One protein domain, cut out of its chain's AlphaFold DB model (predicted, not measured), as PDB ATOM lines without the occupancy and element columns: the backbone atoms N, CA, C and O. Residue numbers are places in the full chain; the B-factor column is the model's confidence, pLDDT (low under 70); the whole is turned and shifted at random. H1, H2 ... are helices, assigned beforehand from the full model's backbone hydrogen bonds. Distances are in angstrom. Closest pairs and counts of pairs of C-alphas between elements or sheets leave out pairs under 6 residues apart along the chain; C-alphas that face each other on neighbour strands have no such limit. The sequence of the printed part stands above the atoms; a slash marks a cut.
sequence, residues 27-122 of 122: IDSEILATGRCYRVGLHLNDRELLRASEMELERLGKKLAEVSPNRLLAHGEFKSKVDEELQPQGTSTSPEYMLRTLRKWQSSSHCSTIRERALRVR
ATOM      1  N   ILE A  27      -8.600  -9.691 126.970       80.31
ATOM      2  CA  ILE A  27      -8.443 -10.010 128.407       80.31
ATOM      3  C   ILE A  27      -8.782  -8.796 129.296       80.31
ATOM      4  O   ILE A  27      -9.438  -8.957 130.319       80.31
ATOM      5  N   ASP A  28      -8.448  -7.574 128.866       82.12
ATOM      6  CA  ASP A  28      -8.775  -6.335 129.592       82.12
ATOM      7  C   ASP A  28     -10.286  -6.116 129.775       82.12
ATOM      8  O   ASP A  28     -10.737  -5.674 130.830       82.12
ATOM      9  N   SER A  29     -11.083  -6.422 128.746       84.69
ATOM     10  CA  SER A  29     -12.543  -6.292 128.803       84.69
ATOM     11  C   SER A  29     -13.165  -7.337 129.728       84.69
ATOM     12  O   SER A  29     -14.113  -7.030 130.452       84.69
ATOM     13  N   GLU A  30     -12.584  -8.541 129.766       89.12
ATOM     14  CA  GLU A  30     -12.988  -9.611 130.675       89.12
ATOM     15  C   GLU A  30     -12.633  -9.244 132.125       89.12
ATOM     16  O   GLU A  30     -13.462  -9.405 133.021       89.12
ATOM     17  N   ILE A  31     -11.450  -8.661 132.359       88.25
ATOM     18  CA  ILE A  31     -11.039  -8.124 133.666       88.25
ATOM     19  C   ILE A  31     -11.996  -7.020 134.121       88.25
ATOM     20  O   ILE A  31     -12.474  -7.067 135.253       88.25
ATOM     21  N   LEU A  32     -12.330  -6.060 133.254       90.12
ATOM     22  CA  LEU A  32     -13.255  -4.973 133.593       90.12
ATOM     23  C   LEU A  32     -14.652  -5.508 133.945       90.12
ATOM     24  O   LEU A  32     -15.228  -5.124 134.963       90.12
ATOM     25  N   ALA A  33     -15.184  -6.431 133.140       92.06
ATOM     26  CA  ALA A  33     -16.475  -7.063 133.401       92.06
ATOM     27  C   ALA A  33     -16.475  -7.849 134.724       92.06
ATOM     28  O   ALA A  33     -17.431  -7.765 135.496       92.06
ATOM     29  N   THR A  34     -15.383  -8.551 135.027       93.75
ATOM     30  CA  THR A  34     -15.212  -9.303 136.282       93.75
ATOM     31  C   THR A  34     -15.051  -8.360 137.480       93.75
ATOM     32  O   THR A  34     -15.636  -8.596 138.535       93.75
ATOM     33  N   GLY A  35     -14.352  -7.233 137.312       93.00
ATOM     34  CA  GLY A  35     -14.218  -6.177 138.320       93.00
ATOM     35  C   GLY A  35     -15.557  -5.536 138.699       93.00
ATOM     36  O   GLY A  35     -15.803  -5.273 139.878       93.00
ATOM     37  N   ARG A  36     -16.473  -5.363 137.737       94.62
ATOM     38  CA  ARG A  36     -17.857  -4.942 138.022       94.62
ATOM     39  C   ARG A  36     -18.582  -5.961 138.902       94.62
ATOM     40  O   ARG A  36     -19.177  -5.575 139.904       94.62
ATOM     41  N   CYS A  37     -18.491  -7.256 138.584       95.06
ATOM     42  CA  CYS A  37     -19.090  -8.324 139.398       95.06
ATOM     43  C   CYS A  37     -18.493  -8.390 140.812       95.06
ATOM     44  O   CYS A  37     -19.230  -8.555 141.783       95.06
ATOM     45  N   TYR A  38     -17.183  -8.169 140.942       94.88
ATOM     46  CA  TYR A  38     -16.517  -8.042 142.236       94.88
ATOM     47  C   TYR A  38     -17.117  -6.902 143.075       94.88
ATOM     48  O   TYR A  38     -17.492  -7.111 144.229       94.88
ATOM     49  N   ARG A  39     -17.287  -5.704 142.490       94.44
ATOM     50  CA  ARG A  39     -17.914  -4.561 143.179       94.44
ATOM     51  C   ARG A  39     -19.376  -4.822 143.538       94.44
ATOM     52  O   ARG A  39     -19.798  -4.425 144.620       94.44
ATOM     53  N   VAL A  40     -20.129  -5.521 142.691       95.12
ATOM     54  CA  VAL A  40     -21.484  -5.992 143.030       95.12
ATOM     55  C   VAL A  40     -21.447  -6.877 144.274       95.12
ATOM     56  O   VAL A  40     -22.181  -6.604 145.222       95.12
ATOM     57  N   GLY A  41     -20.565  -7.881 144.298       94.31
ATOM     58  CA  GLY A  41     -20.361  -8.759 145.451       94.31
ATOM     59  C   GLY A  41     -20.069  -7.983 146.736       94.31
ATOM     60  O   GLY A  41     -20.691  -8.225 147.770       94.31
ATOM     61  N   LEU A  42     -19.178  -6.994 146.641       94.25
ATOM     62  CA  LEU A  42     -18.770  -6.151 147.763       94.25
ATOM     63  C   LEU A  42     -19.912  -5.262 148.285       94.25
ATOM     64  O   LEU A  42     -20.172  -5.241 149.485       94.25
ATOM     65  N   HIS A  43     -20.598  -4.528 147.403       93.75
ATOM     66  CA  HIS A  43     -21.601  -3.532 147.801       93.75
ATOM     67  C   HIS A  43     -22.976  -4.126 148.119       93.75
ATOM     68  O   HIS A  43     -23.705  -3.559 148.929       93.75
ATOM     69  N   LEU A  44     -23.346  -5.250 147.498       93.94
ATOM     70  CA  LEU A  44     -24.613  -5.941 147.766       93.94
ATOM     71  C   LEU A  44     -24.461  -7.100 148.765       93.94
ATOM     72  O   LEU A  44     -25.423  -7.825 149.001       93.94
ATOM     73  N   ASN A  45     -23.275  -7.257 149.368       93.00
ATOM     74  CA  ASN A  45     -22.954  -8.295 150.354       93.00
ATOM     75  C   ASN A  45     -23.201  -9.732 149.847       93.00
ATOM     76  O   ASN A  45     -23.625 -10.625 150.582       93.00
ATOM     77  N   ASP A  46     -22.924  -9.958 148.567       93.62
ATOM     78  CA  ASP A  46     -23.061 -11.244 147.894       93.62
ATOM     79  C   ASP A  46     -21.713 -11.976 147.911       93.62
ATOM     80  O   ASP A  46     -20.861 -11.820 147.031       93.62
ATOM     81  N   ARG A  47     -21.509 -12.756 148.979       92.44
ATOM     82  CA  ARG A  47     -20.235 -13.428 149.284       92.44
ATOM     83  C   ARG A  47     -19.807 -14.437 148.223       92.44
ATOM     84  O   ARG A  47     -18.610 -14.619 148.008       92.44
ATOM     85  N   GLU A  48     -20.763 -15.112 147.589       92.44
ATOM     86  CA  GLU A  48     -20.451 -16.102 146.559       92.44
ATOM     87  C   GLU A  48     -19.943 -15.423 145.296       92.44
ATOM     88  O   GLU A  48     -18.895 -15.811 144.780       92.44
ATOM     89  N   LEU A  49     -20.634 -14.374 144.838       93.50
ATOM     90  CA  LEU A  49     -20.186 -13.604 143.684       93.50
ATOM     91  C   LEU A  49     -18.858 -12.896 143.959       93.50
ATOM     92  O   LEU A  49     -18.008 -12.865 143.072       93.50
ATOM     93  N   LEU A  50     -18.662 -12.376 145.174       93.88
ATOM     94  CA  LEU A  50     -17.408 -11.748 145.587       93.88
ATOM     95  C   LEU A  50     -16.234 -12.725 145.434       93.88
ATOM     96  O   LEU A  50     -15.319 -12.463 144.658       93.88
ATOM     97  N   ARG A  51     -16.309 -13.892 146.088       94.06
ATOM     98  CA  ARG A  51     -15.247 -14.909 146.038       94.06
ATOM     99  C   ARG A  51     -15.040 -15.466 144.628       94.06
ATOM    100  O   ARG A  51     -13.905 -15.678 144.211       94.06
ATOM    101  N   ALA A  52     -16.121 -15.712 143.887       94.19
ATOM    102  CA  ALA A  52     -16.044 -16.183 142.505       94.19
ATOM    103  C   ALA A  52     -15.333 -15.165 141.598       94.19
ATOM    104  O   ALA A  52     -14.481 -15.541 140.794       94.19
ATOM    105  N   SER A  53     -15.641 -13.877 141.768       93.56
ATOM    106  CA  SER A  53     -15.021 -12.798 140.996       93.56
ATOM    107  C   SER A  53     -13.554 -12.586 141.379       93.56
ATOM    108  O   SER A  53     -12.748 -12.324 140.496       93.56
ATOM    109  N   GLU A  54     -13.180 -12.736 142.657       91.94
ATOM    110  CA  GLU A  54     -11.775 -12.684 143.102       91.94
ATOM    111  C   GLU A  54     -10.920 -13.757 142.425       91.94
ATOM    112  O   GLU A  54      -9.884 -13.440 141.840       91.94
ATOM    113  N   MET A  55     -11.377 -15.013 142.448       91.31
ATOM    114  CA  MET A  55     -10.661 -16.120 141.806       91.31
ATOM    115  C   MET A  55     -10.535 -15.910 140.293       91.31
ATOM    116  O   MET A  55      -9.480 -16.170 139.711       91.31
ATOM    117  N   GLU A  56     -11.593 -15.414 139.645       91.44
ATOM    118  CA  GLU A  56     -11.568 -15.153 138.206       91.44
ATOM    119  C   GLU A  56     -10.641 -13.979 137.852       91.44
ATOM    120  O   GLU A  56      -9.896 -14.069 136.877       91.44
ATOM    121  N   LEU A  57     -10.609 -12.911 138.658       89.56
ATOM    122  CA  LEU A  57      -9.655 -11.809 138.486       89.56
ATOM    123  C   LEU A  57      -8.205 -12.284 138.623       89.56
ATOM    124  O   LEU A  57      -7.362 -11.871 137.828       89.56
ATOM    125  N   GLU A  58      -7.910 -13.166 139.580       88.06
ATOM    126  CA  GLU A  58      -6.572 -13.750 139.730       88.06
ATOM    127  C   GLU A  58      -6.188 -14.589 138.500       88.06
ATOM    128  O   GLU A  58      -5.086 -14.448 137.961       88.06
ATOM    129  N   ARG A  59      -7.113 -15.424 138.004       89.25
ATOM    130  CA  ARG A  59      -6.916 -16.229 136.787       89.25
ATOM    131  C   ARG A  59      -6.645 -15.344 135.570       89.25
ATOM    132  O   ARG A  59      -5.721 -15.615 134.801       89.25
ATOM    133  N   LEU A  60      -7.445 -14.296 135.388       87.00
ATOM    134  CA  LEU A  60      -7.291 -13.352 134.284       87.00
ATOM    135  C   LEU A  60      -5.999 -12.547 134.397       87.00
ATOM    136  O   LEU A  60      -5.357 -12.315 133.377       87.00
ATOM    137  N   GLY A  61      -5.576 -12.187 135.611       84.06
ATOM    138  CA  GLY A  61      -4.313 -11.488 135.832       84.06
ATOM    139  C   GLY A  61      -3.088 -12.335 135.506       84.06
ATOM    140  O   GLY A  61      -2.169 -11.845 134.849       84.06
ATOM    141  N   LYS A  62      -3.101 -13.629 135.851       85.50
ATOM    142  CA  LYS A  62      -2.059 -14.578 135.409       85.50
ATOM    143  C   LYS A  62      -2.014 -14.679 133.883       85.50
ATOM    144  O   LYS A  62      -0.952 -14.523 133.289       85.50
ATOM    145  N   LYS A  63      -3.179 -14.819 133.240       85.88
ATOM    146  CA  LYS A  63      -3.287 -14.852 131.773       85.88
ATOM    147  C   LYS A  63      -2.792 -13.552 131.124       85.88
ATOM    148  O   LYS A  63      -2.137 -13.592 130.086       85.88
ATOM    149  N   LEU A  64      -3.085 -12.396 131.721       83.12
ATOM    150  CA  LEU A  64      -2.593 -11.103 131.246       83.12
ATOM    151  C   LEU A  64      -1.069 -11.012 131.360       83.12
ATOM    152  O   LEU A  64      -0.433 -10.542 130.423       83.12
ATOM    153  N   ALA A  65      -0.487 -11.490 132.462       79.44
ATOM    154  CA  ALA A  65       0.959 -11.518 132.663       79.44
ATOM    155  C   ALA A  65       1.680 -12.386 131.622       79.44
ATOM    156  O   ALA A  65       2.732 -11.993 131.131       79.44
ATOM    157  N   GLU A  66       1.107 -13.535 131.258       82.19
ATOM    158  CA  GLU A  66       1.668 -14.436 130.243       82.19
ATOM    159  C   GLU A  66       1.657 -13.815 128.842       82.19
ATOM    160  O   GLU A  66       2.618 -13.948 128.087       82.19
ATOM    161  N   VAL A  67       0.571 -13.120 128.489       77.31
ATOM    162  CA  VAL A  67       0.394 -12.533 127.150       77.31
ATOM    163  C   VAL A  67       1.042 -11.148 127.048       77.31
ATOM    164  O   VAL A  67       1.446 -10.721 125.966       77.31
ATOM    165  N   SER A  68       1.138 -10.414 128.157       69.69
ATOM    166  CA  SER A  68       1.689  -9.060 128.196       69.69
ATOM    167  C   SER A  68       2.216  -8.689 129.595       69.69
ATOM    168  O   SER A  68       1.559  -7.950 130.335       69.69
ATOM    169  N   PRO A  69       3.440  -9.128 129.958       64.62
ATOM    170  CA  PRO A  69       4.032  -8.891 131.281       64.62
ATOM    171  C   PRO A  69       4.091  -7.404 131.668       64.62
ATOM    172  O   PRO A  69       3.879  -7.037 132.820       64.62
ATOM    173  N   ASN A  70       4.301  -6.524 130.684       62.72
ATOM    174  CA  ASN A  70       4.395  -5.076 130.887       62.72
ATOM    175  C   ASN A  70       3.035  -4.408 131.172       62.72
ATOM    176  O   ASN A  70       2.998  -3.266 131.622       62.72
ATOM    177  N   ARG A  71       1.911  -5.100 130.929       62.50
ATOM    178  CA  ARG A  71       0.552  -4.595 131.199       62.50
ATOM    179  C   ARG A  71       0.040  -4.958 132.591       62.50
ATOM    180  O   ARG A  71      -1.058  -4.549 132.947       62.50
ATOM    181  N   LEU A  72       0.842  -5.631 133.419       54.94
ATOM    182  CA  LEU A  72       0.520  -5.853 134.833       54.94
ATOM    183  C   LEU A  72       0.301  -4.541 135.605       54.94
ATOM    184  O   LEU A  72      -0.535  -4.498 136.500       54.94
ATOM    185  N   LEU A  73       0.967  -3.446 135.222       51.00
ATOM    186  CA  LEU A  73       0.727  -2.118 135.807       51.00
ATOM    187  C   LEU A  73      -0.678  -1.564 135.479       51.00
ATOM    188  O   LEU A  73      -1.235  -0.808 136.271       51.00
ATOM    189  N   ALA A  74      -1.310  -2.029 134.392       49.66
ATOM    190  CA  ALA A  74      -2.693  -1.695 134.044       49.66
ATOM    191  C   ALA A  74      -3.728  -2.409 134.941       49.66
ATOM    192  O   ALA A  74      -4.911  -2.055 134.911       49.66
ATOM    193  N   HIS A  75      -3.314  -3.353 135.808       52.56
ATOM    194  CA  HIS A  75      -4.205  -3.855 136.859       52.56
ATOM    195  C   HIS A  75      -4.618  -2.729 137.837       52.56
ATOM    196  O   HIS A  75      -5.714  -2.740 138.381       52.56
ATOM    197  N   GLY A  76      -3.803  -1.695 138.055       59.06
ATOM    198  CA  GLY A  76      -4.265  -0.536 138.834       59.06
ATOM    199  C   GLY A  76      -5.408   0.222 138.142       59.06
ATOM    200  O   GLY A  76      -6.354   0.679 138.785       59.06
ATOM    201  N   GLU A  77      -5.353   0.297 136.812       65.69
ATOM    202  CA  GLU A  77      -6.238   1.121 135.985       65.69
ATOM    203  C   GLU A  77      -7.656   0.552 135.858       65.69
ATOM    204  O   GLU A  77      -8.611   1.327 135.800       65.69
ATOM    205  N   PHE A  78      -7.845  -0.778 135.857       73.56
ATOM    206  CA  PHE A  78      -9.210  -1.332 135.795       73.56
ATOM    207  C   PHE A  78     -10.002  -1.004 137.060       73.56
ATOM    208  O   PHE A  78     -11.191  -0.713 136.964       73.56
ATOM    209  N   LYS A  79      -9.358  -1.014 138.237       77.31
ATOM    210  CA  LYS A  79     -10.026  -0.675 139.497       77.31
ATOM    211  C   LYS A  79     -10.500   0.776 139.469       77.31
ATOM    212  O   LYS A  79     -11.664   1.015 139.774       77.31
ATOM    213  N   SER A  80      -9.641   1.698 139.016       78.50
ATOM    214  CA  SER A  80     -10.019   3.105 138.812       78.50
ATOM    215  C   SER A  80     -11.211   3.225 137.868       78.50
ATOM    216  O   SER A  80     -12.190   3.867 138.217       78.50
ATOM    217  N   LYS A  81     -11.200   2.521 136.729       85.31
ATOM    218  CA  LYS A  81     -12.311   2.563 135.764       85.31
ATOM    219  C   LYS A  81     -13.631   2.040 136.328       85.31
ATOM    220  O   LYS A  81     -14.671   2.644 136.092       85.31
ATOM    221  N   VAL A  82     -13.621   0.928 137.066       87.00
ATOM    222  CA  VAL A  82     -14.851   0.412 137.697       87.00
ATOM    223  C   VAL A  82     -15.359   1.394 138.756       87.00
ATOM    224  O   VAL A  82     -16.566   1.616 138.853       87.00
ATOM    225  N   ASP A  83     -14.453   1.997 139.522       86.38
ATOM    226  CA  ASP A  83     -14.805   2.974 140.551       86.38
ATOM    227  C   ASP A  83     -15.338   4.279 139.931       86.38
ATOM    228  O   ASP A  83     -16.331   4.808 140.417       86.38
ATOM    229  N   GLU A  84     -14.771   4.737 138.812       87.69
ATOM    230  CA  GLU A  84     -15.259   5.873 138.017       87.69
ATOM    231  C   GLU A  84     -16.644   5.610 137.410       87.69
ATOM    232  O   GLU A  84     -17.489   6.501 137.392       87.69
ATOM    233  N   GLU A  85     -16.928   4.395 136.929       86.81
ATOM    234  CA  GLU A  85     -18.269   4.054 136.435       86.81
ATOM    235  C   GLU A  85     -19.309   4.010 137.570       86.81
ATOM    236  O   GLU A  85     -20.480   4.365 137.370       86.81
ATOM    237  N   LEU A  86     -18.889   3.568 138.760       84.88
ATOM    238  CA  LEU A  86     -19.737   3.492 139.949       84.88
ATOM    239  C   LEU A  86     -19.978   4.873 140.570       84.88
ATOM    240  O   LEU A  86     -21.077   5.128 141.066       84.88
ATOM    241  N   GLN A  87     -18.962   5.734 140.541       84.88
ATOM    242  CA  GLN A  87     -18.947   7.090 141.086       84.88
ATOM    243  C   GLN A  87     -18.214   8.037 140.121       84.88
ATOM    244  O   GLN A  87     -17.016   8.291 140.280       84.88
ATOM    245  N   PRO A  88     -18.913   8.583 139.111       78.69
ATOM    246  CA  PRO A  88     -18.302   9.475 138.134       78.69
ATOM    247  C   PRO A  88     -17.730  10.724 138.812       78.69
ATOM    248  O   PRO A  88     -18.448  11.450 139.513       78.69
ATOM    249  N   GLN A  89     -16.436  10.985 138.599       61.53
ATOM    250  CA  GLN A  89     -15.761  12.152 139.171       61.53
ATOM    251  C   GLN A  89     -16.484  13.451 138.779       61.53
ATOM    252  O   GLN A  89     -16.931  13.613 137.645       61.53
ATOM    253  N   GLY A  90     -16.601  14.383 139.730       59.38
ATOM    254  CA  GLY A  90     -17.276  15.670 139.522       59.38
ATOM    255  C   GLY A  90     -18.792  15.660 139.757       59.38
ATOM    256  O   GLY A  90     -19.437  16.682 139.531       59.38
ATOM    257  N   THR A  91     -19.369  14.556 140.247       59.62
ATOM    258  CA  THR A  91     -20.789  14.483 140.639       59.62
ATOM    259  C   THR A  91     -20.952  13.966 142.070       59.62
ATOM    260  O   THR A  91     -20.273  13.023 142.479       59.62
ATOM    261  N   SER A  92     -21.869  14.550 142.853       65.56
ATOM    262  CA  SER A  92     -22.365  13.914 144.078       65.56
ATOM    263  C   SER A  92     -23.187  12.693 143.665       65.56
ATOM    264  O   SER A  92     -24.376  12.788 143.366       65.56
ATOM    265  N   THR A  93     -22.530  11.539 143.554       74.69
ATOM    266  CA  THR A  93     -23.193  10.316 143.093       74.69
ATOM    267  C   THR A  93     -24.301   9.949 144.077       74.69
ATOM    268  O   THR A  93     -24.029   9.635 145.237       74.69
ATOM    269  N   SER A  94     -25.558  10.007 143.631       84.88
ATOM    270  CA  SER A  94     -26.686   9.680 144.501       84.88
ATOM    271  C   SER A  94     -26.671   8.181 144.846       84.88
ATOM    272  O   SER A  94     -26.303   7.355 143.996       84.88
ATOM    273  N   PRO A  95     -27.095   7.785 146.059       86.19
ATOM    274  CA  PRO A  95     -27.228   6.373 146.413       86.19
ATOM    275  C   PRO A  95     -28.097   5.584 145.419       86.19
ATOM    276  O   PRO A  95     -27.797   4.429 145.112       86.19
ATOM    277  N   GLU A  96     -29.139   6.206 144.855       87.44
ATOM    278  CA  GLU A  96     -30.014   5.589 143.852       87.44
ATOM    279  C   GLU A  96     -29.292   5.303 142.534       87.44
ATOM    280  O   GLU A  96     -29.555   4.270 141.910       87.44
ATOM    281  N   TYR A  97     -28.395   6.191 142.098       89.75
ATOM    282  CA  TYR A  97     -27.569   5.946 140.915       89.75
ATOM    283  C   TYR A  97     -26.665   4.738 141.148       89.75
ATOM    284  O   TYR A  97     -26.688   3.792 140.359       89.75
ATOM    285  N   MET A  98     -25.932   4.735 142.263       90.62
ATOM    286  CA  MET A  98     -25.002   3.658 142.599       90.62
ATOM    287  C   MET A  98     -25.726   2.306 142.648       90.62
ATOM    288  O   MET A  98     -25.310   1.349 141.995       90.62
ATOM    289  N   LEU A  99     -26.863   2.232 143.349       92.38
ATOM    290  CA  LEU A  99     -27.668   1.011 143.439       92.38
ATOM    291  C   LEU A  99     -28.201   0.552 142.077       92.38
ATOM    292  O   LEU A  99     -28.219  -0.649 141.797       92.38
ATOM    293  N   ARG A 100     -28.618   1.480 141.209       93.19
ATOM    294  CA  ARG A 100     -29.074   1.159 139.848       93.19
ATOM    295  C   ARG A 100     -27.945   0.573 139.005       93.19
ATOM    296  O   ARG A 100     -28.154  -0.437 138.334       93.19
ATOM    297  N   THR A 101     -26.763   1.177 139.060       94.12
ATOM    298  CA  THR A 101     -25.570   0.710 138.344       94.12
ATOM    299  C   THR A 101     -25.156  -0.678 138.823       94.12
ATOM    300  O   THR A 101     -25.000  -1.583 138.002       94.12
ATOM    301  N   LEU A 102     -25.100  -0.895 140.141       94.62
ATOM    302  CA  LEU A 102     -24.794  -2.202 140.729       94.62
ATOM    303  C   LEU A 102     -25.794  -3.276 140.293       94.62
ATOM    304  O   LEU A 102     -25.385  -4.357 139.882       94.62
ATOM    305  N   ARG A 103     -27.100  -2.986 140.311       94.81
ATOM    306  CA  ARG A 103     -28.125  -3.944 139.856       94.81
ATOM    307  C   ARG A 103     -28.006  -4.262 138.367       94.81
ATOM    308  O   ARG A 103     -28.140  -5.421 137.989       94.81
ATOM    309  N   LYS A 104     -27.708  -3.265 137.530       95.44
ATOM    310  CA  LYS A 104     -27.462  -3.469 136.093       95.44
ATOM    311  C   LYS A 104     -26.256  -4.378 135.850       95.44
ATOM    312  O   LYS A 104     -26.293  -5.223 134.960       95.44
ATOM    313  N   TRP A 105     -25.182  -4.206 136.617       95.94
ATOM    314  CA  TRP A 105     -24.023  -5.094 136.541       95.94
ATOM    315  C   TRP A 105     -24.347  -6.493 137.058       95.94
ATOM    316  O   TRP A 105     -23.993  -7.469 136.402       95.94
ATOM    317  N   GLN A 106     -25.072  -6.597 138.174       94.94
ATOM    318  CA  GLN A 106     -25.498  -7.869 138.756       94.94
ATOM    319  C   GLN A 106     -26.295  -8.716 137.759       94.94
ATOM    320  O   GLN A 106     -26.075  -9.919 137.672       94.94
ATOM    321  N   SER A 107     -27.191  -8.091 136.988       94.31
ATOM    322  CA  SER A 107     -28.011  -8.769 135.979       94.31
ATOM    323  C   SER A 107     -27.267  -9.093 134.679       94.31
ATOM    324  O   SER A 107     -27.887  -9.554 133.722       94.31
ATOM    325  N   SER A 108     -25.968  -8.796 134.583       94.69
ATOM    326  CA  SER A 108     -25.192  -9.107 133.385       94.69
ATOM    327  C   SER A 108     -24.942 -10.611 133.261       94.69
ATOM    328  O   SER A 108     -24.659 -11.298 134.246       94.69
ATOM    329  N   SER A 109     -24.968 -11.114 132.025       93.56
ATOM    330  CA  SER A 109     -24.646 -12.514 131.717       93.56
ATOM    331  C   SER A 109     -23.252 -12.920 132.207       93.56
ATOM    332  O   SER A 109     -23.025 -14.087 132.526       93.56
ATOM    333  N   HIS A 110     -22.327 -11.962 132.323       94.56
ATOM    334  CA  HIS A 110     -20.980 -12.189 132.842       94.56
ATOM    335  C   HIS A 110     -20.982 -12.576 134.325       94.56
ATOM    336  O   HIS A 110     -20.376 -13.584 134.687       94.56
ATOM    337  N   CYS A 111     -21.713 -11.849 135.178       93.44
ATOM    338  CA  CYS A 111     -21.789 -12.180 136.606       93.44
ATOM    339  C   CYS A 111     -22.498 -13.521 136.839       93.44
ATOM    340  O   CYS A 111     -22.051 -14.305 137.679       93.44
ATOM    341  N   SER A 112     -23.538 -13.831 136.055       93.56
ATOM    342  CA  SER A 112     -24.166 -15.160 136.057       93.56
ATOM    343  C   SER A 112     -23.162 -16.253 135.680       93.56
ATOM    344  O   SER A 112     -23.029 -17.242 136.397       93.56
ATOM    345  N   THR A 113     -22.385 -16.036 134.617       93.25
ATOM    346  CA  THR A 113     -21.377 -16.993 134.135       93.25
ATOM    347  C   THR A 113     -20.277 -17.248 135.167       93.25
ATOM    348  O   THR A 113     -19.917 -18.400 135.405       93.25
ATOM    349  N   ILE A 114     -19.745 -16.199 135.806       91.81
ATOM    350  CA  ILE A 114     -18.735 -16.328 136.871       91.81
ATOM    351  C   ILE A 114     -19.284 -17.166 138.024       91.81
ATOM    352  O   ILE A 114     -18.614 -18.079 138.512       91.81
ATOM    353  N   ARG A 115     -20.521 -16.880 138.438       90.00
ATOM    354  CA  ARG A 115     -21.169 -17.585 139.540       90.00
ATOM    355  C   ARG A 115     -21.371 -19.068 139.209       90.00
ATOM    356  O   ARG A 115     -21.031 -19.924 140.019       90.00
ATOM    357  N   GLU A 116     -21.835 -19.383 138.002       90.25
ATOM    358  CA  GLU A 116     -21.979 -20.766 137.535       90.25
ATOM    359  C   GLU A 116     -20.644 -21.515 137.460       90.25
ATOM    360  O   GLU A 116     -20.570 -22.667 137.885       90.25
ATOM    361  N   ARG A 117     -19.578 -20.883 136.948       83.81
ATOM    362  CA  ARG A 117     -18.243 -21.504 136.901       83.81
ATOM    363  C   ARG A 117     -17.748 -21.853 138.301       83.81
ATOM    364  O   ARG A 117     -17.252 -22.956 138.498       83.81
ATOM    365  N   ALA A 118     -17.925 -20.956 139.271       79.81
ATOM    366  CA  ALA A 118     -17.512 -21.200 140.651       79.81
ATOM    367  C   ALA A 118     -18.276 -22.363 141.309       79.81
ATOM    368  O   ALA A 118     -17.692 -23.099 142.101       79.81
ATOM    369  N   LEU A 119     -19.552 -22.558 140.962       77.38
ATOM    370  CA  LEU A 119     -20.353 -23.683 141.455       77.38
ATOM    371  C   LEU A 119     -19.924 -25.031 140.864       77.38
ATOM    372  O   LEU A 119     -20.066 -26.042 141.537       77.38
ATOM    373  N   ARG A 120     -19.383 -25.061 139.639       76.94
ATOM    374  CA  ARG A 120     -18.914 -26.300 138.983       76.94
ATOM    375  C   ARG A 120     -17.536 -26.779 139.457       76.94
ATOM    376  O   ARG A 120     -17.140 -27.884 139.110       76.94
ATOM    377  N   VAL A 121     -16.793 -25.938 140.176       61.41
ATOM    378  CA  VAL A 121     -15.456 -26.255 140.716       61.41
ATOM    379  C   VAL A 121     -15.532 -26.746 142.177       61.41
ATOM    380  O   VAL A 121     -14.523 -27.192 142.719       61.41
ATOM    381  N   ARG A 122     -16.711 -26.677 142.815       52.91
ATOM    382  CA  ARG A 122     -16.995 -27.277 144.132       52.91
ATOM    383  C   ARG A 122     -17.418 -28.734 143.987       52.91
ATOM    384  O   ARG A 122     -17.060 -29.505 144.901       52.91
TER     385      ARG A 122
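Overview. This is residues 27 to 122 of the 122 residues of the protein "Putative lipoprotein" of Acidovorax sp. RAC01 (UniProt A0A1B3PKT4). The two longest helices, H2 and H3, open from a shared corner as a V, and H1 lies between them in the middle, making a flat, loosely splayed three-helix bundle, up and down, each helix running against the one before. H4 and H5 cross H1 as shorter helices, H5 also packing across H2, while residues 89 to 94 stick out. The printed part has 96 residues with five named helices, H1 to H5 in chain order, and no named strand: all helix, mostly crossed packing. It is compact, with a radius of gyration of the C-alphas of 13.7 A, and spans 40 by 33 by 18 A.

Arrangement. H2, residues 47 to 67, touches the hub H1, residues 27 to 43, in a hairpin at a shallow tilt of 22 degrees, closest at C-alphas 41 and 50, 4.2 A apart. H3, residues 69 to 86, kinks by 29 degrees near residue 76; its residues 78 to 82 touch H1, closest at C-alphas 32 and 78, 5.9 A. H4, residues 95 to 106, touches H1 with residues 102 to 106, closest at C-alphas 40 and 102, 5.5 A. H5, residues 109 to 120, is about perpendicular to H2, at 83 degrees, closest at C-alphas 52 and 118, 5.5 A. H2 and H4 are apart. Every O i to N i+4 pair is within hydrogen-bond range in H1, H2, H4 and H5, but 8 of 14 in H3.

Along the chain. H2 is 30.3 A long, H3 28.2 A and H1 24.3 A. C-alpha 27 is at (-8.443, -10.010, 128.407), and C-alpha 120 at (-18.914, -26.300, 138.983).

Size, cuts and confidence. The printed part has no cut and no long link. Confidence is low, under 70, at residues 68 to 77, 89 to 92 and 121 to 122.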